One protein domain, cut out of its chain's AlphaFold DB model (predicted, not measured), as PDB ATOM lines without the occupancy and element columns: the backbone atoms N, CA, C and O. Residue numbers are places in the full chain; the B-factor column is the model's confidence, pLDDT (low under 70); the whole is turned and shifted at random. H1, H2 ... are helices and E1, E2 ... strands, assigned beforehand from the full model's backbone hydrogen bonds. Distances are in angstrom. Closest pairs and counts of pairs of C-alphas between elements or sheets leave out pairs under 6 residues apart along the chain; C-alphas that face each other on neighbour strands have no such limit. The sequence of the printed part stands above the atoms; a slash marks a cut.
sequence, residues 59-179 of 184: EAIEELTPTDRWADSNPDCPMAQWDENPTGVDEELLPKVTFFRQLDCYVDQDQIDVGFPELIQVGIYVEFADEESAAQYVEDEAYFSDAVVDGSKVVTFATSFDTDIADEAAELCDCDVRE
ATOM      1  N   GLU A  59       4.919  -0.634  45.881       96.00
ATOM      2  CA  GLU A  59       4.321  -0.670  44.539       96.00
ATOM      3  C   GLU A  59       4.860   0.464  43.655       96.00
ATOM      4  O   GLU A  59       5.313   0.212  42.543       96.00
ATOM      5  N   ALA A  60       4.935   1.688  44.185       94.94
ATOM      6  CA  ALA A  60       5.510   2.810  43.450       94.94
ATOM      7  C   ALA A  60       7.016   2.622  43.183       94.94
ATOM      8  O   ALA A  60       7.492   2.932  42.096       94.94
ATOM      9  N   ILE A  61       7.773   2.079  44.142       95.06
ATOM     10  CA  ILE A  61       9.201   1.778  43.948       95.06
ATOM     11  C   ILE A  61       9.414   0.683  42.898       95.06
ATOM     12  O   ILE A  61      10.294   0.809  42.048       95.06
ATOM     13  N   GLU A  62       8.602  -0.370  42.921       94.88
ATOM     14  CA  GLU A  62       8.645  -1.450  41.938       94.88
ATOM     15  C   GLU A  62       8.407  -0.900  40.523       94.88
ATOM     16  O   GLU A  62       9.181  -1.202  39.611       94.88
ATOM     17  N   GLU A  63       7.432  -0.000  40.359       92.94
ATOM     18  CA  GLU A  63       7.139   0.690  39.094       92.94
ATOM     19  C   GLU A  63       8.277   1.587  38.582       92.94
ATOM     20  O   GLU A  63       8.412   1.746  37.365       92.94
ATOM     21  N   LEU A  64       9.114   2.150  39.463       90.88
ATOM     22  CA  LEU A  64      10.298   2.930  39.067       90.88
ATOM     23  C   LEU A  64      11.451   2.051  38.565       90.88
ATOM     24  O   LEU A  64      12.323   2.531  37.835       90.88
ATOM     25  N   THR A  65      11.432   0.764  38.916       89.75
ATOM     26  CA  THR A  65      12.501  -0.213  38.651       89.75
ATOM     27  C   THR A  65      12.114  -1.306  37.635       89.75
ATOM     28  O   THR A  65      12.460  -2.472  37.843       89.75
ATOM     29  N   PRO A  66      11.418  -1.008  36.515       89.19
ATOM     30  CA  PRO A  66      11.065  -2.052  35.567       89.19
ATOM     31  C   PRO A  66      12.345  -2.617  34.943       89.19
ATOM     32  O   PRO A  66      13.257  -1.863  34.588       89.19
ATOM     33  N   THR A  67      12.400  -3.940  34.777       85.69
ATOM     34  CA  THR A  67      13.607  -4.662  34.344       85.69
ATOM     35  C   THR A  67      14.247  -4.067  33.088       85.69
ATOM     36  O   THR A  67      15.463  -3.919  33.047       85.69
ATOM     37  N   ASP A  68      13.445  -3.656  32.099       85.38
ATOM     38  CA  ASP A  68      13.952  -3.064  30.853       85.38
ATOM     39  C   ASP A  68      14.709  -1.744  31.099       85.38
ATOM     40  O   ASP A  68      15.820  -1.561  30.606       85.38
ATOM     41  N   ARG A  69      14.146  -0.837  31.915       86.38
ATOM     42  CA  ARG A  69      14.796   0.438  32.272       86.38
ATOM     43  C   ARG A  69      16.076   0.195  33.062       86.38
ATOM     44  O   ARG A  69      17.083   0.875  32.846       86.38
ATOM     45  N   TRP A  70      16.015  -0.753  33.992       87.75
ATOM     46  CA  TRP A  70      17.154  -1.101  34.824       87.75
ATOM     47  C   TRP A  70      18.311  -1.631  33.975       87.75
ATOM     48  O   TRP A  70      19.425  -1.127  34.087       87.75
ATOM     49  N   ALA A  71      18.036  -2.579  33.076       86.50
ATOM     50  CA  ALA A  71      19.026  -3.185  32.190       86.50
ATOM     51  C   ALA A  71      19.666  -2.178  31.220       86.50
ATOM     52  O   ALA A  71      20.859  -2.280  30.929       86.50
ATOM     53  N   ASP A  72      18.896  -1.197  30.737       87.44
ATOM     54  CA  ASP A  72      19.399  -0.139  29.852       87.44
ATOM     55  C   ASP A  72      20.440   0.758  30.546       87.44
ATOM     56  O   ASP A  72      21.413   1.179  29.914       87.44
ATOM     57  N   SER A  73      20.252   1.028  31.841       84.62
ATOM     58  CA  SER A  73      21.143   1.891  32.636       84.62
ATOM     59  C   SER A  73      22.283   1.098  33.288       84.62
ATOM     60  O   SER A  73      23.384   1.609  33.475       84.62
ATOM     61  N   ASN A  74      22.050  -0.188  33.558       84.81
ATOM     62  CA  ASN A  74      22.955  -1.076  34.280       84.81
ATOM     63  C   ASN A  74      23.186  -2.373  33.489       84.81
ATOM     64  O   ASN A  74      22.634  -3.417  33.837       84.81
ATOM     65  N   PRO A  75      24.026  -2.362  32.438       84.38
ATOM     66  CA  PRO A  75      24.202  -3.516  31.551       84.38
ATOM     67  C   PRO A  75      24.801  -4.752  32.243       84.38
ATOM     68  O   PRO A  75      24.616  -5.871  31.764       84.38
ATOM     69  N   ASP A  76      25.501  -4.560  33.365       81.12
ATOM     70  CA  ASP A  76      26.029  -5.642  34.206       81.12
ATOM     71  C   ASP A  76      24.955  -6.257  35.128       81.12
ATOM     72  O   ASP A  76      25.183  -7.302  35.732       81.12
ATOM     73  N   CYS A  77      23.767  -5.648  35.189       83.88
ATOM     74  CA  CYS A  77      22.573  -6.150  35.855       83.88
ATOM     75  C   CYS A  77      21.384  -6.189  34.875       83.88
ATOM     76  O   CYS A  77      20.454  -5.387  34.966       83.88
ATOM     77  N   PRO A  78      21.397  -7.115  33.906       86.19
ATOM     78  CA  PRO A  78      20.360  -7.184  32.879       86.19
ATOM     79  C   PRO A  78      19.005  -7.663  33.418       86.19
ATOM     80  O   PRO A  78      17.992  -7.499  32.742       86.19
ATOM     81  N   MET A  79      18.973  -8.284  34.601       87.44
ATOM     82  CA  MET A  79      17.740  -8.680  35.271       87.44
ATOM     83  C   MET A  79      17.780  -8.266  36.736       87.44
ATOM     84  O   MET A  79      18.536  -8.833  37.520       87.44
ATOM     85  N   ALA A  80      16.952  -7.290  37.099       88.56
ATOM     86  CA  ALA A  80      16.720  -6.904  38.482       88.56
ATOM     87  C   ALA A  80      15.378  -7.474  38.950       88.56
ATOM     88  O   ALA A  80      14.376  -7.355  38.236       88.56
ATOM     89  N   GLN A  81      15.364  -8.097  40.128       90.50
ATOM     90  CA  GLN A  81      14.154  -8.654  40.725       90.50
ATOM     91  C   GLN A  81      14.057  -8.353  42.218       90.50
ATOM     92  O   GLN A  81      15.032  -8.473  42.956       90.50
ATOM     93  N   TRP A  82      12.846  -7.999  42.646       92.12
ATOM     94  CA  TRP A  82      12.495  -7.833  44.047       92.12
ATOM     95  C   TRP A  82      12.143  -9.171  44.706       92.12
ATOM     96  O   TRP A  82      11.204  -9.847  44.289       92.12
ATOM     97  N   ASP A  83      12.835  -9.506  45.792       89.88
ATOM     98  CA  ASP A  83      12.658 -10.744  46.552       89.88
ATOM     99  C   ASP A  83      12.463 -10.483  48.060       89.88
ATOM    100  O   ASP A  83      12.831  -9.441  48.607       89.88
ATOM    101  N   GLU A  84      11.872 -11.448  48.773       89.31
ATOM    102  CA  GLU A  84      11.584 -11.365  50.219       89.31
ATOM    103  C   GLU A  84      12.763 -11.824  51.098       89.31
ATOM    104  O   GLU A  84      12.577 -12.517  52.102       89.31
ATOM    105  N   ASN A  85      13.991 -11.482  50.715       82.19
ATOM    106  CA  ASN A  85      15.201 -11.927  51.400       82.19
ATOM    107  C   ASN A  85      15.819 -10.779  52.215       82.19
ATOM    108  O   ASN A  85      16.485  -9.952  51.609       82.19
ATOM    109  N   PRO A  86      15.647 -10.705  53.551       80.25
ATOM    110  CA  PRO A  86      16.066  -9.565  54.372       80.25
ATOM    111  C   PRO A  86      17.578  -9.516  54.620       80.25
ATOM    112  O   PRO A  86      18.024  -9.382  55.760       80.25
ATOM    113  N   THR A  87      18.389  -9.662  53.572       81.38
ATOM    114  CA  THR A  87      19.823  -9.411  53.678       81.38
ATOM    115  C   THR A  87      20.078  -7.907  53.683       81.38
ATOM    116  O   THR A  87      19.347  -7.135  53.069       81.38
ATOM    117  N   GLY A  88      21.068  -7.466  54.457       81.38
ATOM    118  CA  GLY A  88      21.356  -6.040  54.636       81.38
ATOM    119  C   GLY A  88      20.525  -5.330  55.711       81.38
ATOM    120  O   GLY A  88      20.590  -4.115  55.780       81.38
ATOM    121  N   VAL A  89      19.765  -6.047  56.552       89.94
ATOM    122  CA  VAL A  89      19.189  -5.503  57.799       89.94
ATOM    123  C   VAL A  89      19.839  -6.196  58.994       89.94
ATOM    124  O   VAL A  89      19.814  -7.426  59.077       89.94
ATOM    125  N   ASP A  90      20.388  -5.420  59.931       90.62
ATOM    126  CA  ASP A  90      21.023  -5.949  61.142       90.62
ATOM    127  C   ASP A  90      20.047  -6.783  62.004       90.62
ATOM    128  O   ASP A  90      18.847  -6.489  62.104       90.62
ATOM    129  N   GLU A  91      20.567  -7.822  62.669       92.12
ATOM    130  CA  GLU A  91      19.793  -8.720  63.538       92.12
ATOM    131  C   GLU A  91      19.026  -7.979  64.648       92.12
ATOM    132  O   GLU A  91      17.965  -8.445  65.078       92.12
ATOM    133  N   GLU A  92      19.525  -6.832  65.114       94.25
ATOM    134  CA  GLU A  92      18.868  -5.992  66.120       94.25
ATOM    135  C   GLU A  92      17.622  -5.274  65.577       94.25
ATOM    136  O   GLU A  92      16.678  -5.010  66.335       94.25
ATOM    137  N   LEU A  93      17.586  -4.992  64.272       95.44
ATOM    138  CA  LEU A  93      16.490  -4.300  63.593       95.44
ATOM    139  C   LEU A  93      15.471  -5.258  62.968       95.44
ATOM    140  O   LEU A  93      14.291  -4.909  62.906       95.44
ATOM    141  N   LEU A  94      15.873  -6.479  62.593       94.62
ATOM    142  CA  LEU A  94      14.982  -7.492  62.004       94.62
ATOM    143  C   LEU A  94      13.642  -7.679  62.750       94.62
ATOM    144  O   LEU A  94      12.605  -7.729  62.089       94.62
ATOM    145  N   PRO A  95      13.580  -7.738  64.100       96.94
ATOM    146  CA  PRO A  95      12.310  -7.899  64.816       96.94
ATOM    147  C   PRO A  95      11.343  -6.714  64.682       96.94
ATOM    148  O   PRO A  95      10.194  -6.821  65.115       96.94
ATOM    149  N   LYS A  96      11.814  -5.579  64.160       97.56
ATOM    150  CA  LYS A  96      11.048  -4.345  63.972       97.56
ATOM    151  C   LYS A  96      10.636  -4.119  62.518       97.56
ATOM    152  O   LYS A  96       9.876  -3.192  62.262       97.56
ATOM    153  N   VAL A  97      11.114  -4.942  61.588       97.31
ATOM    154  CA  VAL A  97      10.714  -4.901  60.179       97.31
ATOM    155  C   VAL A  97       9.281  -5.415  60.038       97.31
ATOM    156  O   VAL A  97       8.944  -6.497  60.523       97.31
ATOM    157  N   THR A  98       8.428  -4.642  59.372       97.31
ATOM    158  CA  THR A  98       7.033  -5.002  59.070       97.31
ATOM    159  C   THR A  98       6.837  -5.419  57.620       97.31
ATOM    160  O   THR A  98       5.938  -6.210  57.338       97.31
ATOM    161  N   PHE A  99       7.682  -4.926  56.716       97.44
ATOM    162  CA  PHE A  99       7.704  -5.296  55.307       97.44
ATOM    163  C   PHE A  99       9.124  -5.144  54.765       97.44
ATOM    164  O   PHE A  99       9.842  -4.229  55.160       97.44
ATOM    165  N   PHE A 100       9.534  -6.045  53.875       96.12
ATOM    166  CA  PHE A 100      10.868  -6.021  53.290       96.12
ATOM    167  C   PHE A 100      10.853  -6.564  51.866       96.12
ATOM    168  O   PHE A 100      10.245  -7.610  51.595       96.12
ATOM    169  N   ARG A 101      11.568  -5.878  50.978       96.00
ATOM    170  CA  ARG A 101      11.909  -6.319  49.630       96.00
ATOM    171  C   ARG A 101      13.350  -5.930  49.334       96.00
ATOM    172  O   ARG A 101      13.785  -4.838  49.686       96.00
ATOM    173  N   GLN A 102      14.072  -6.814  48.672       92.88
ATOM    174  CA  GLN A 102      15.432  -6.574  48.206       92.88
ATOM    175  C   GLN A 102      15.471  -6.714  46.699       92.88
ATOM    176  O   GLN A 102      14.949  -7.690  46.176       92.88
ATOM    177  N   LEU A 103      16.089  -5.748  46.032       91.75
ATOM    178  CA  LEU A 103      16.344  -5.782  44.605       91.75
ATOM    179  C   LEU A 103      17.696  -6.447  44.384       91.75
ATOM    180  O   LEU A 103      18.738  -5.905  44.767       91.75
ATOM    181  N   ASP A 104      17.661  -7.626  43.781       89.75
ATOM    182  CA  ASP A 104      18.839  -8.404  43.434       89.75
ATOM    183  C   ASP A 104      19.087  -8.384  41.932       89.75
ATOM    184  O   ASP A 104      18.156  -8.403  41.120       89.75
ATOM    185  N   CYS A 105      20.368  -8.372  41.577       87.88
ATOM    186  CA  CYS A 105      20.829  -8.469  40.204       87.88
ATOM    187  C   CYS A 105      21.133  -9.910  39.802       87.88
ATOM    188  O   CYS A 105      21.817 -10.652  40.512       87.88
ATOM    189  N   TYR A 106      20.676 -10.271  38.609       85.75
ATOM    190  CA  TYR A 106      20.833 -11.576  37.987       85.75
ATOM    191  C   TYR A 106      21.351 -11.408  36.550       85.75
ATOM    192  O   TYR A 106      21.003 -10.447  35.859       85.75
ATOM    193  N   VAL A 107      22.183 -12.347  36.075       82.06
ATOM    194  CA  VAL A 107      22.639 -12.344  34.664       82.06
ATOM    195  C   VAL A 107      21.543 -12.809  33.705       82.06
ATOM    196  O   VAL A 107      21.547 -12.423  32.537       82.06
ATOM    197  N   ASP A 108      20.639 -13.672  34.179       82.19
ATOM    198  CA  ASP A 108      19.537 -14.247  33.417       82.19
ATOM    199  C   ASP A 108      18.435 -14.839  34.323       82.19
ATOM    200  O   ASP A 108      18.570 -14.919  35.547       82.19
ATOM    201  N   GLN A 109      17.335 -15.265  33.693       79.50
ATOM    202  CA  GLN A 109      16.134 -15.766  34.362       79.50
ATOM    203  C   GLN A 109      16.359 -17.117  35.053       79.50
ATOM    204  O   GLN A 109      15.687 -17.423  36.037       79.50
ATOM    205  N   ASP A 110      17.306 -17.928  34.575       82.69
ATOM    206  CA  ASP A 110      17.561 -19.243  35.161       82.69
ATOM    207  C   ASP A 110      18.172 -19.096  36.569       82.69
ATOM    208  O   ASP A 110      17.961 -19.964  37.419       82.69
ATOM    209  N   GLN A 111      18.888 -17.995  36.845       75.62
ATOM    210  CA  GLN A 111      19.423 -17.684  38.180       75.62
ATOM    211  C   GLN A 111      18.355 -17.253  39.187       75.62
ATOM    212  O   GLN A 111      18.439 -17.605  40.368       75.62
ATOM    213  N   ILE A 112      17.340 -16.535  38.709       77.25
ATOM    214  CA  ILE A 112      16.168 -16.161  39.503       77.25
ATOM    215  C   ILE A 112      15.472 -17.429  40.009       77.25
ATOM    216  O   ILE A 112      15.236 -17.588  41.207       77.25
ATOM    217  N   ASP A 113      15.204 -18.378  39.109       77.56
ATOM    218  CA  ASP A 113      14.437 -19.591  39.421       77.56
ATOM    219  C   ASP A 113      15.144 -20.516  40.429       77.56
ATOM    220  O   ASP A 113      14.499 -21.310  41.124       77.56
ATOM    221  N   VAL A 114      16.474 -20.428  40.529       75.44
ATOM    222  CA  VAL A 114      17.273 -21.172  41.517       75.44
ATOM    223  C   VAL A 114      17.516 -20.390  42.813       75.44
ATOM    224  O   VAL A 114      18.061 -20.971  43.757       75.44
ATOM    225  N   GLY A 115      17.100 -19.119  42.884       63.22
ATOM    226  CA  GLY A 115      17.210 -18.255  44.064       63.22
ATOM    227  C   GLY A 115      18.652 -17.984  44.492       63.22
ATOM    228  O   GLY A 115      18.937 -17.903  45.687       63.22
ATOM    229  N   PHE A 116      19.579 -17.935  43.535       64.56
ATOM    230  CA  PHE A 116      21.002 -17.711  43.790       64.56
ATOM    231  C   PHE A 116      21.480 -16.533  42.934       64.56
ATOM    232  O   PHE A 116      21.994 -16.756  41.836       64.56
ATOM    233  N   PRO A 117      21.302 -15.282  43.400       62.09
ATOM    234  CA  PRO A 117      21.859 -14.134  42.702       62.09
ATOM    235  C   PRO A 117      23.385 -14.252  42.695       62.09
ATOM    236  O   PRO A 117      24.022 -14.367  43.744       62.09
ATOM    237  N   GLU A 118      23.994 -14.251  41.510       55.97
ATOM    238  CA  GLU A 118      25.457 -14.218  41.389       55.97
ATOM    239  C   GLU A 118      26.031 -12.813  41.638       55.97
ATOM    240  O   GLU A 118      27.248 -12.674  41.782       55.97
ATOM    241  N   LEU A 119      25.186 -11.774  41.670       59.56
ATOM    242  CA  LEU A 119      25.594 -10.491  41.110       59.56
ATOM    243  C   LEU A 119      25.390  -9.223  41.942       59.56
ATOM    244  O   LEU A 119      25.681  -8.175  41.387       59.56
ATOM    245  N   ILE A 120      25.082  -9.296  43.246       77.88
ATOM    246  CA  ILE A 120      25.041  -8.157  44.206       77.88
ATOM    247  C   ILE A 120      23.613  -7.634  44.463       77.88
ATOM    248  O   ILE A 120      22.786  -7.540  43.559       77.88
ATOM    249  N   GLN A 121      23.346  -7.313  45.734       85.25
ATOM    250  CA  GLN A 121      22.175  -6.563  46.195       85.25
ATOM    251  C   GLN A 121      22.314  -5.107  45.746       85.25
ATOM    252  O   GLN A 121      23.311  -4.462  46.070       85.25
ATOM    253  N   VAL A 122      21.317  -4.581  45.041       89.38
ATOM    254  CA  VAL A 122      21.390  -3.238  44.439       89.38
ATOM    255  C   VAL A 122      20.377  -2.255  44.987       89.38
ATOM    256  O   VAL A 122      20.556  -1.050  44.833       89.38
ATOM    257  N   GLY A 123      19.353  -2.750  45.673       91.94
ATOM    258  CA  GLY A 123      18.443  -1.901  46.417       91.94
ATOM    259  C   GLY A 123      17.705  -2.651  47.511       91.94
ATOM    260  O   GLY A 123      17.594  -3.879  47.490       91.94
ATOM    261  N   ILE A 124      17.205  -1.905  48.485       94.69
ATOM    262  CA  ILE A 124      16.369  -2.417  49.569       94.69
ATOM    263  C   ILE A 124      15.182  -1.481  49.724       94.69
ATOM    264  O   ILE A 124      15.361  -0.274  49.802       94.69
ATOM    265  N   TYR A 125      13.984  -2.039  49.847       96.62
ATOM    266  CA  TYR A 125      12.822  -1.356  50.395       96.62
ATOM    267  C   TYR A 125      12.449  -2.019  51.718       96.62
ATOM    268  O   TYR A 125      12.189  -3.225  51.780       96.62
ATOM    269  N   VAL A 126      12.397  -1.238  52.789       97.44
ATOM    270  CA  VAL A 126      12.084  -1.733  54.127       97.44
ATOM    271  C   VAL A 126      11.114  -0.800  54.833       97.44
ATOM    272  O   VAL A 126      11.266   0.419  54.836       97.44
ATOM    273  N   GLU A 127      10.112  -1.393  55.472       97.94
ATOM    274  CA  GLU A 127       9.228  -0.699  56.398       97.94
ATOM    275  C   GLU A 127       9.502  -1.196  57.809       97.94
ATOM    276  O   GLU A 127       9.511  -2.404  58.078       97.94
ATOM    277  N   PHE A 128       9.693  -0.255  58.722       97.88
ATOM    278  CA  PHE A 128       9.843  -0.510  60.141       97.88
ATOM    279  C   PHE A 128       8.554  -0.193  60.896       97.88
ATOM    280  O   PHE A 128       7.711   0.600  60.470       97.88
ATOM    281  N   ALA A 129       8.436  -0.776  62.085       97.81
ATOM    282  CA  ALA A 129       7.354  -0.502  63.021       97.81
ATOM    283  C   ALA A 129       7.356   0.947  63.552       97.81
ATOM    284  O   ALA A 129       6.334   1.401  64.071       97.81
ATOM    285  N   ASP A 130       8.488   1.652  63.457       97.75
ATOM    286  CA  ASP A 130       8.674   3.019  63.939       97.75
ATOM    287  C   ASP A 130       9.781   3.767  63.171       97.75
ATOM    288  O   ASP A 130      10.681   3.163  62.588       97.75
ATOM    289  N   GLU A 131       9.703   5.102  63.187       97.75
ATOM    290  CA  GLU A 131      10.645   6.011  62.509       97.75
ATOM    291  C   GLU A 131      12.062   5.961  63.109       97.75
ATOM    292  O   GLU A 131      13.044   6.170  62.405       97.75
ATOM    293  N   GLU A 132      12.189   5.661  64.409       97.69
ATOM    294  CA  GLU A 132      13.492   5.565  65.085       97.69
ATOM    295  C   GLU A 132      14.330   4.426  64.490       97.69
ATOM    296  O   GLU A 132      15.528   4.575  64.268       97.69
ATOM    297  N   SER A 133      13.685   3.306  64.174       97.69
ATOM    298  CA  SER A 133      14.332   2.145  63.563       97.69
ATOM    299  C   SER A 133      14.694   2.379  62.098       97.69
ATOM    300  O   SER A 133      15.750   1.926  61.665       97.69
ATOM    301  N   ALA A 134      13.871   3.132  61.360       96.94
ATOM    302  CA  ALA A 134      14.192   3.579  60.006       96.94
ATOM    303  C   ALA A 134      15.418   4.504  59.995       96.94
ATOM    304  O   ALA A 134      16.346   4.294  59.218       96.94
ATOM    305  N   ALA A 135      15.470   5.479  60.905       95.25
ATOM    306  CA  ALA A 135      16.627   6.358  61.045       95.25
ATOM    307  C   ALA A 135      17.898   5.572  61.411       95.25
ATOM    308  O   ALA A 135      18.938   5.778  60.787       95.25
ATOM    309  N   GLN A 136      17.799   4.639  62.366       95.38
ATOM    310  CA  GLN A 136      18.919   3.781  62.754       95.38
ATOM    311  C   GLN A 136      19.433   2.953  61.566       95.38
ATOM    312  O   GLN A 136      20.633   2.916  61.320       95.38
ATOM    313  N   TYR A 137      18.533   2.343  60.792       95.00
ATOM    314  CA  TYR A 137      18.895   1.576  59.601       95.00
ATOM    315  C   TYR A 137      19.731   2.393  58.602       95.00
ATOM    316  O   TYR A 137      20.750   1.920  58.105       95.00
ATOM    317  N   VAL A 138      19.346   3.642  58.341       94.06
ATOM    318  CA  VAL A 138      20.066   4.511  57.394       94.06
ATOM    319  C   VAL A 138      21.408   4.993  57.959       94.06
ATOM    320  O   VAL A 138      22.346   5.261  57.209       94.06
ATOM    321  N   GLU A 139      21.534   5.134  59.278       90.94
ATOM    322  CA  GLU A 139      22.816   5.435  59.925       90.94
ATOM    323  C   GLU A 139      23.799   4.260  59.856       90.94
ATOM    324  O   GLU A 139      24.980   4.495  59.589       90.94
ATOM    325  N   ASP A 140      23.312   3.037  60.062       87.19
ATOM    326  CA  ASP A 140      24.146   1.843  60.222       87.19
ATOM    327  C   ASP A 140      24.461   1.144  58.882       87.19
ATOM    328  O   ASP A 140      25.603   0.740  58.658       87.19
ATOM    329  N   GLU A 141      23.485   1.031  57.973       79.81
ATOM    330  CA  GLU A 141      23.554   0.122  56.811       79.81
ATOM    331  C   GLU A 141      23.600   0.840  55.450       79.81
ATOM    332  O   GLU A 141      24.211   0.347  54.503       79.81
ATOM    333  N   ALA A 142      23.014   2.035  55.325       75.81
ATOM    334  CA  ALA A 142      22.892   2.737  54.039       75.81
ATOM    335  C   ALA A 142      24.138   3.560  53.643       75.81
ATOM    336  O   ALA A 142      24.038   4.536  52.913       75.81
ATOM    337  N   TYR A 143      25.329   3.223  54.144       76.81
ATOM    338  CA  TYR A 143      26.518   4.071  53.977       76.81
ATOM    339  C   TYR A 143      27.022   4.175  52.525       76.81
ATOM    340  O   TYR A 143      27.491   5.233  52.117       76.81
ATOM    341  N   PHE A 144      26.914   3.098  51.743       81.69
ATOM    342  CA  PHE A 144      27.339   3.046  50.331       81.69
ATOM    343  C   PHE A 144      26.170   3.178  49.344       81.69
ATOM    344  O   PHE A 144      26.319   2.893  48.150       81.69
ATOM    345  N   SER A 145      25.008   3.590  49.842       89.69
ATOM    346  CA  SER A 145      23.768   3.643  49.081       89.69
ATOM    347  C   SER A 145      23.128   5.011  49.225       89.69
ATOM    348  O   SER A 145      23.131   5.587  50.313       89.69
ATOM    349  N   ASP A 146      22.521   5.491  48.151       93.50
ATOM    350  CA  ASP A 146      21.596   6.608  48.247       93.50
ATOM    351  C   ASP A 146      20.339   6.126  48.961       93.50
ATOM    352  O   ASP A 146      19.865   5.011  48.720       93.50
ATOM    353  N   ALA A 147      19.823   6.936  49.881       95.25
ATOM    354  CA  ALA A 147      18.694   6.572  50.723       95.25
ATOM    355  C   ALA A 147      17.608   7.646  50.709       95.25
ATOM    356  O   ALA A 147      17.887   8.832  50.888       95.25
ATOM    357  N   VAL A 148      16.357   7.210  50.589       96.62
ATOM    358  CA  VAL A 148      15.162   8.047  50.744       96.62
ATOM    359  C   VAL A 148      14.355   7.518  51.922       96.62
ATOM    360  O   VAL A 148      14.123   6.311  52.038       96.62
ATOM    361  N   VAL A 149      13.945   8.420  52.812       97.06
ATOM    362  CA  VAL A 149      13.249   8.082  54.060       97.06
ATOM    363  C   VAL A 149      11.924   8.825  54.137       97.06
ATOM    364  O   VAL A 149      11.905  10.053  54.164       97.06
ATOM    365  N   ASP A 150      10.834   8.072  54.256       97.31
ATOM    366  CA  ASP A 150       9.480   8.581  54.473       97.31
ATOM    367  C   ASP A 150       8.905   7.964  55.756       97.31
ATOM    368  O   ASP A 150       8.394   6.837  55.776       97.31
ATOM    369  N   GLY A 151       9.057   8.680  56.872       96.62
ATOM    370  CA  GLY A 151       8.647   8.203  58.192       96.62
ATOM    371  C   GLY A 151       9.357   6.903  58.584       96.62
ATOM    372  O   GLY A 151      10.552   6.897  58.866       96.62
ATOM    373  N   SER A 152       8.609   5.798  58.660       97.81
ATOM    374  CA  SER A 152       9.146   4.477  59.016       97.81
ATOM    375  C   SER A 152       9.563   3.631  57.810       97.81
ATOM    376  O   SER A 152       9.904   2.459  57.978       97.81
ATOM    377  N   LYS A 153       9.524   4.196  56.603       98.31
ATOM    378  CA  LYS A 153       9.852   3.516  55.350       98.31
ATOM    379  C   LYS A 153      11.169   4.036  54.805       98.31
ATOM    380  O   LYS A 153      11.426   5.238  54.837       98.31
ATOM    381  N   VAL A 154      11.978   3.128  54.285       97.56
ATOM    382  CA  VAL A 154      13.267   3.439  53.676       97.56
ATOM    383  C   VAL A 154      13.370   2.701  52.356       97.56
ATOM    384  O   VAL A 154      13.080   1.505  52.294       97.56
ATOM    385  N   VAL A 155      13.835   3.398  51.324       96.62
ATOM    386  CA  VAL A 155      14.397   2.761  50.133       96.62
ATOM    387  C   VAL A 155      15.864   3.149  49.998       96.62
ATOM    388  O   VAL A 155      16.229   4.296  50.265       96.62
ATOM    389  N   THR A 156      16.705   2.192  49.621       94.81
ATOM    390  CA  THR A 156      18.115   2.421  49.310       94.81
ATOM    391  C   THR A 156      18.456   1.877  47.931       94.81
ATOM    392  O   THR A 156      17.906   0.853  47.519       94.81
ATOM    393  N   PHE A 157      19.381   2.542  47.241       92.19
ATOM    394  CA  PHE A 157      19.964   2.091  45.978       92.19
ATOM    395  C   PHE A 157      21.485   2.220  46.043       92.19
ATOM    396  O   PHE A 157      22.010   3.234  46.494       92.19
ATOM    397  N   ALA A 158      22.207   1.176  45.646       88.81
ATOM    398  CA  ALA A 158      23.664   1.176  45.689       88.81
ATOM    399  C   ALA A 158      24.245   2.230  44.726       88.81
ATOM    400  O   ALA A 158      23.945   2.213  43.534       88.81
ATOM    401  N   THR A 159      25.150   3.080  45.223       83.31
ATOM    402  CA  THR A 159      25.765   4.195  44.461       83.31
ATOM    403  C   THR A 159      26.608   3.750  43.259       83.31
ATOM    404  O   THR A 159      26.965   4.552  42.401       83.31
ATOM    405  N   SER A 160      26.956   2.462  43.181       79.56
ATOM    406  CA  SER A 160      27.691   1.882  42.054       79.56
ATOM    407  C   SER A 160      26.842   1.679  40.795       79.56
ATOM    408  O   SER A 160      27.389   1.265  39.772       79.56
ATOM    409  N   PHE A 161      25.532   1.911  40.872       76.81
ATOM    410  CA  PHE A 161      24.599   1.799  39.755       76.81
ATOM    411  C   PHE A 161      24.122   3.196  39.364       76.81
ATOM    412  O   PHE A 161      23.745   3.995  40.216       76.81
ATOM    413  N   ASP A 162      24.181   3.496  38.068       68.44
ATOM    414  CA  ASP A 162      23.798   4.805  37.536       68.44
ATOM    415  C   ASP A 162      22.277   4.831  37.395       68.44
ATOM    416  O   ASP A 162      21.714   4.384  36.390       68.44
ATOM    417  N   THR A 163      21.594   5.235  38.467       66.81
ATOM    418  CA  THR A 163      20.136   5.294  38.482       66.81
ATOM    419  C   THR A 163      19.654   6.581  39.127       66.81
ATOM    420  O   THR A 163      19.723   6.727  40.344       66.81
ATOM    421  N   ASP A 164      18.997   7.429  38.339       87.75
ATOM    422  CA  ASP A 164      18.196   8.564  38.829       87.75
ATOM    423  C   ASP A 164      16.960   8.097  39.655       87.75
ATOM    424  O   ASP A 164      16.047   8.864  39.947       87.75
ATOM    425  N   ILE A 165      16.885   6.810  40.023       89.38
ATOM    426  CA  ILE A 165      15.756   6.190  40.724       89.38
ATOM    427  C   ILE A 165      15.657   6.693  42.167       89.38
ATOM    428  O   ILE A 165      14.545   6.832  42.667       89.38
ATOM    429  N   ALA A 166      16.776   6.991  42.838       92.06
ATOM    430  CA  ALA A 166      16.732   7.574  44.181       92.06
ATOM    431  C   ALA A 166      16.085   8.971  44.165       92.06
ATOM    432  O   ALA A 166      15.231   9.253  45.006       92.06
ATOM    433  N   ASP A 167      16.418   9.803  43.173       94.31
ATOM    434  CA  ASP A 167      15.801  11.119  42.982       94.31
ATOM    435  C   ASP A 167      14.304  10.992  42.669       94.31
ATOM    436  O   ASP A 167      13.474  11.628  43.317       94.31
ATOM    437  N   GLU A 168      13.928  10.108  41.742       94.00
ATOM    438  CA  GLU A 168      12.517   9.859  41.416       94.00
ATOM    439  C   GLU A 168      11.732   9.287  42.607       94.00
ATOM    440  O   GLU A 168      10.575   9.645  42.822       94.00
ATOM    441  N   ALA A 169      12.353   8.436  43.429       94.44
ATOM    442  CA  ALA A 169      11.748   7.931  44.658       94.44
ATOM    443  C   ALA A 169      11.528   9.048  45.690       94.44
ATOM    444  O   ALA A 169      10.522   9.032  46.402       94.44
ATOM    445  N   ALA A 170      12.431  10.027  45.764       95.12
ATOM    446  CA  ALA A 170      12.287  11.186  46.639       95.12
ATOM    447  C   ALA A 170      11.122  12.094  46.210       95.12
ATOM    448  O   ALA A 170      10.394  12.604  47.068       95.12
ATOM    449  N   GLU A 171      10.871  12.225  44.902       95.31
ATOM    450  CA  GLU A 171       9.718  12.965  44.370       95.31
ATOM    451  C   GLU A 171       8.369  12.360  44.804       95.31
ATOM    452  O   GLU A 171       7.407  13.103  45.011       95.31
ATOM    453  N   LEU A 172       8.290  11.036  45.013       94.25
ATOM    454  CA  LEU A 172       7.061  10.357  45.460       94.25
ATOM    455  C   LEU A 172       6.598  10.786  46.862       94.25
ATOM    456  O   LEU A 172       5.413  10.667  47.186       94.25
ATOM    457  N   CYS A 173       7.519  11.256  47.706       94.50
ATOM    458  CA  CYS A 173       7.239  11.619  49.095       94.50
ATOM    459  C   CYS A 173       7.604  13.065  49.467       94.50
ATOM    460  O   CYS A 173       7.461  13.423  50.634       94.50
ATOM    461  N   ASP A 174       8.017  13.901  48.501       94.50
ATOM    462  CA  ASP A 174       8.564  15.252  48.753       94.50
ATOM    463  C   ASP A 174       9.719  15.207  49.774       94.50
ATOM    464  O   ASP A 174       9.804  16.005  50.712       94.50
ATOM    465  N   CYS A 175      10.575  14.195  49.621       94.31
ATOM    466  CA  CYS A 175      11.704  13.913  50.497       94.31
ATOM    467  C   CYS A 175      13.018  14.426  49.899       94.31
ATOM    468  O   CYS A 175      13.113  14.718  48.709       94.31
ATOM    469  N   ASP A 176      14.062  14.473  50.725       94.56
ATOM    470  CA  ASP A 176      15.437  14.643  50.255       94.56
ATOM    471  C   ASP A 176      16.107  13.268  50.073       94.56
ATOM    472  O   ASP A 176      15.882  12.349  50.869       94.56
ATOM    473  N   VAL A 177      16.987  13.149  49.075       94.31
ATOM    474  CA  VAL A 177      17.918  12.019  48.960       94.31
ATOM    475  C   VAL A 177      19.090  12.239  49.915       94.31
ATOM    476  O   VAL A 177      19.735  13.292  49.920       94.31
ATOM    477  N   ARG A 178      19.399  11.230  50.729       92.94
ATOM    478  CA  ARG A 178      20.663  11.151  51.461       92.94
ATOM    479  C   ARG A 178      21.670  10.404  50.597       92.94
ATOM    480  O   ARG A 178      21.551   9.194  50.449       92.94
ATOM    481  N   GLU A 179      22.664  11.127  50.094       89.12
ATOM    482  CA  GLU A 179      23.728  10.552  49.269       89.12
ATOM    483  C   GLU A 179      24.616   9.587  50.075       89.12
ATOM    484  O   GLU A 179      25.036   9.898  51.202       89.12
TER     485      GLU A 179
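This is residues 59 to 179 of the 184 residues of an uncharacterized protein of Nocardioides caeni (UniProt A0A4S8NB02). A twisted slab of five antiparallel strands, in the order E1, E2, E3, E5, E4, is the core, with H4 covering one face and H5 packed on the other face at the E4 edge. H2 packs near the E1 edge on the same face as H5, in three layers, a sheet with helices on both faces, while H1 touches H5 and H3 lies off the end where E1 begins and E2 ends. The 121 printed residues hold five named helices and five named strands, in the order H1, H2, E1, E2, H3, E3, H4, E4, E5, H5, of mixed class. The whole is compact and rounded, with a radius of gyration of the C-alphas of 13.7 A and spans of 38 by 29 by 24 A.

In the sheet, E1 (residues 79 to 83) and E2 (97 to 106) form a hairpin, with N 83 and O 102 at 2.8 A, within hydrogen-bond range. E2 and E3 (121 to 128) are antiparallel neighbours at 171 degrees, with N 101 and O 125 at 2.8 A. E3 and E5 (153 to 158) are antiparallel, with N 156 and O 124 at 2.8 A. E5 and E4 (145 to 150) form a hairpin, with N 146 and O 157 at 2.8 A. H4 (131 to 140) is on the sheet at a height of 8.2 A, over E5 and, only just, E3, with 3 of its C-alphas falling on E3; it runs along the strands, at 6 degrees to E5 on the local plane. E3, H4 and E4 make a split strand-helix-strand unit, two strands running the same way with E5 between them, its crossover right-handed. On the opposite face H5 (165 to 171) is over E4 at a height of 8.6 A; the closest C-alphas are those of Val 148 and Ala 170, 5.9 A apart. H1 (59 to 64) touches H5 at a steep tilt of 56 degrees, opposite ways, closest at the C-alphas of Leu 64 and Ile 165, 6.6 A. H1 only grazes the sheet, as does H3 (109 to 113). H2 (67 to 73) is on the sheet, with the C-alphas of Thr 67 and Ala 80 closest at 5.6 A. In H1 to H5 every O i to N i+4 pair is within hydrogen-bond range.

H1 begins at C-alpha 59 (4.321, -0.670, 44.539). E2, the longest strand, measures 25.3 A from C-alpha 97 (10.714, -4.901, 60.179); E3 measures 19.6 A and H4 14.3 A. H5 ends at C-alpha 171 (9.718, 12.965, 44.370).

The C-alphas of Asp 110 and Glu 132 are farthest apart, at 39.1 A. The printed part has no cut. The link from E1 to E2, residues 84 to 96, is long. Residues 177 to 178 pair antiparallel with residues 147 to 148 of E4. Mean pLDDT of the printed part is 88.7; residues 115 to 119 and 162 to 163 are under 70.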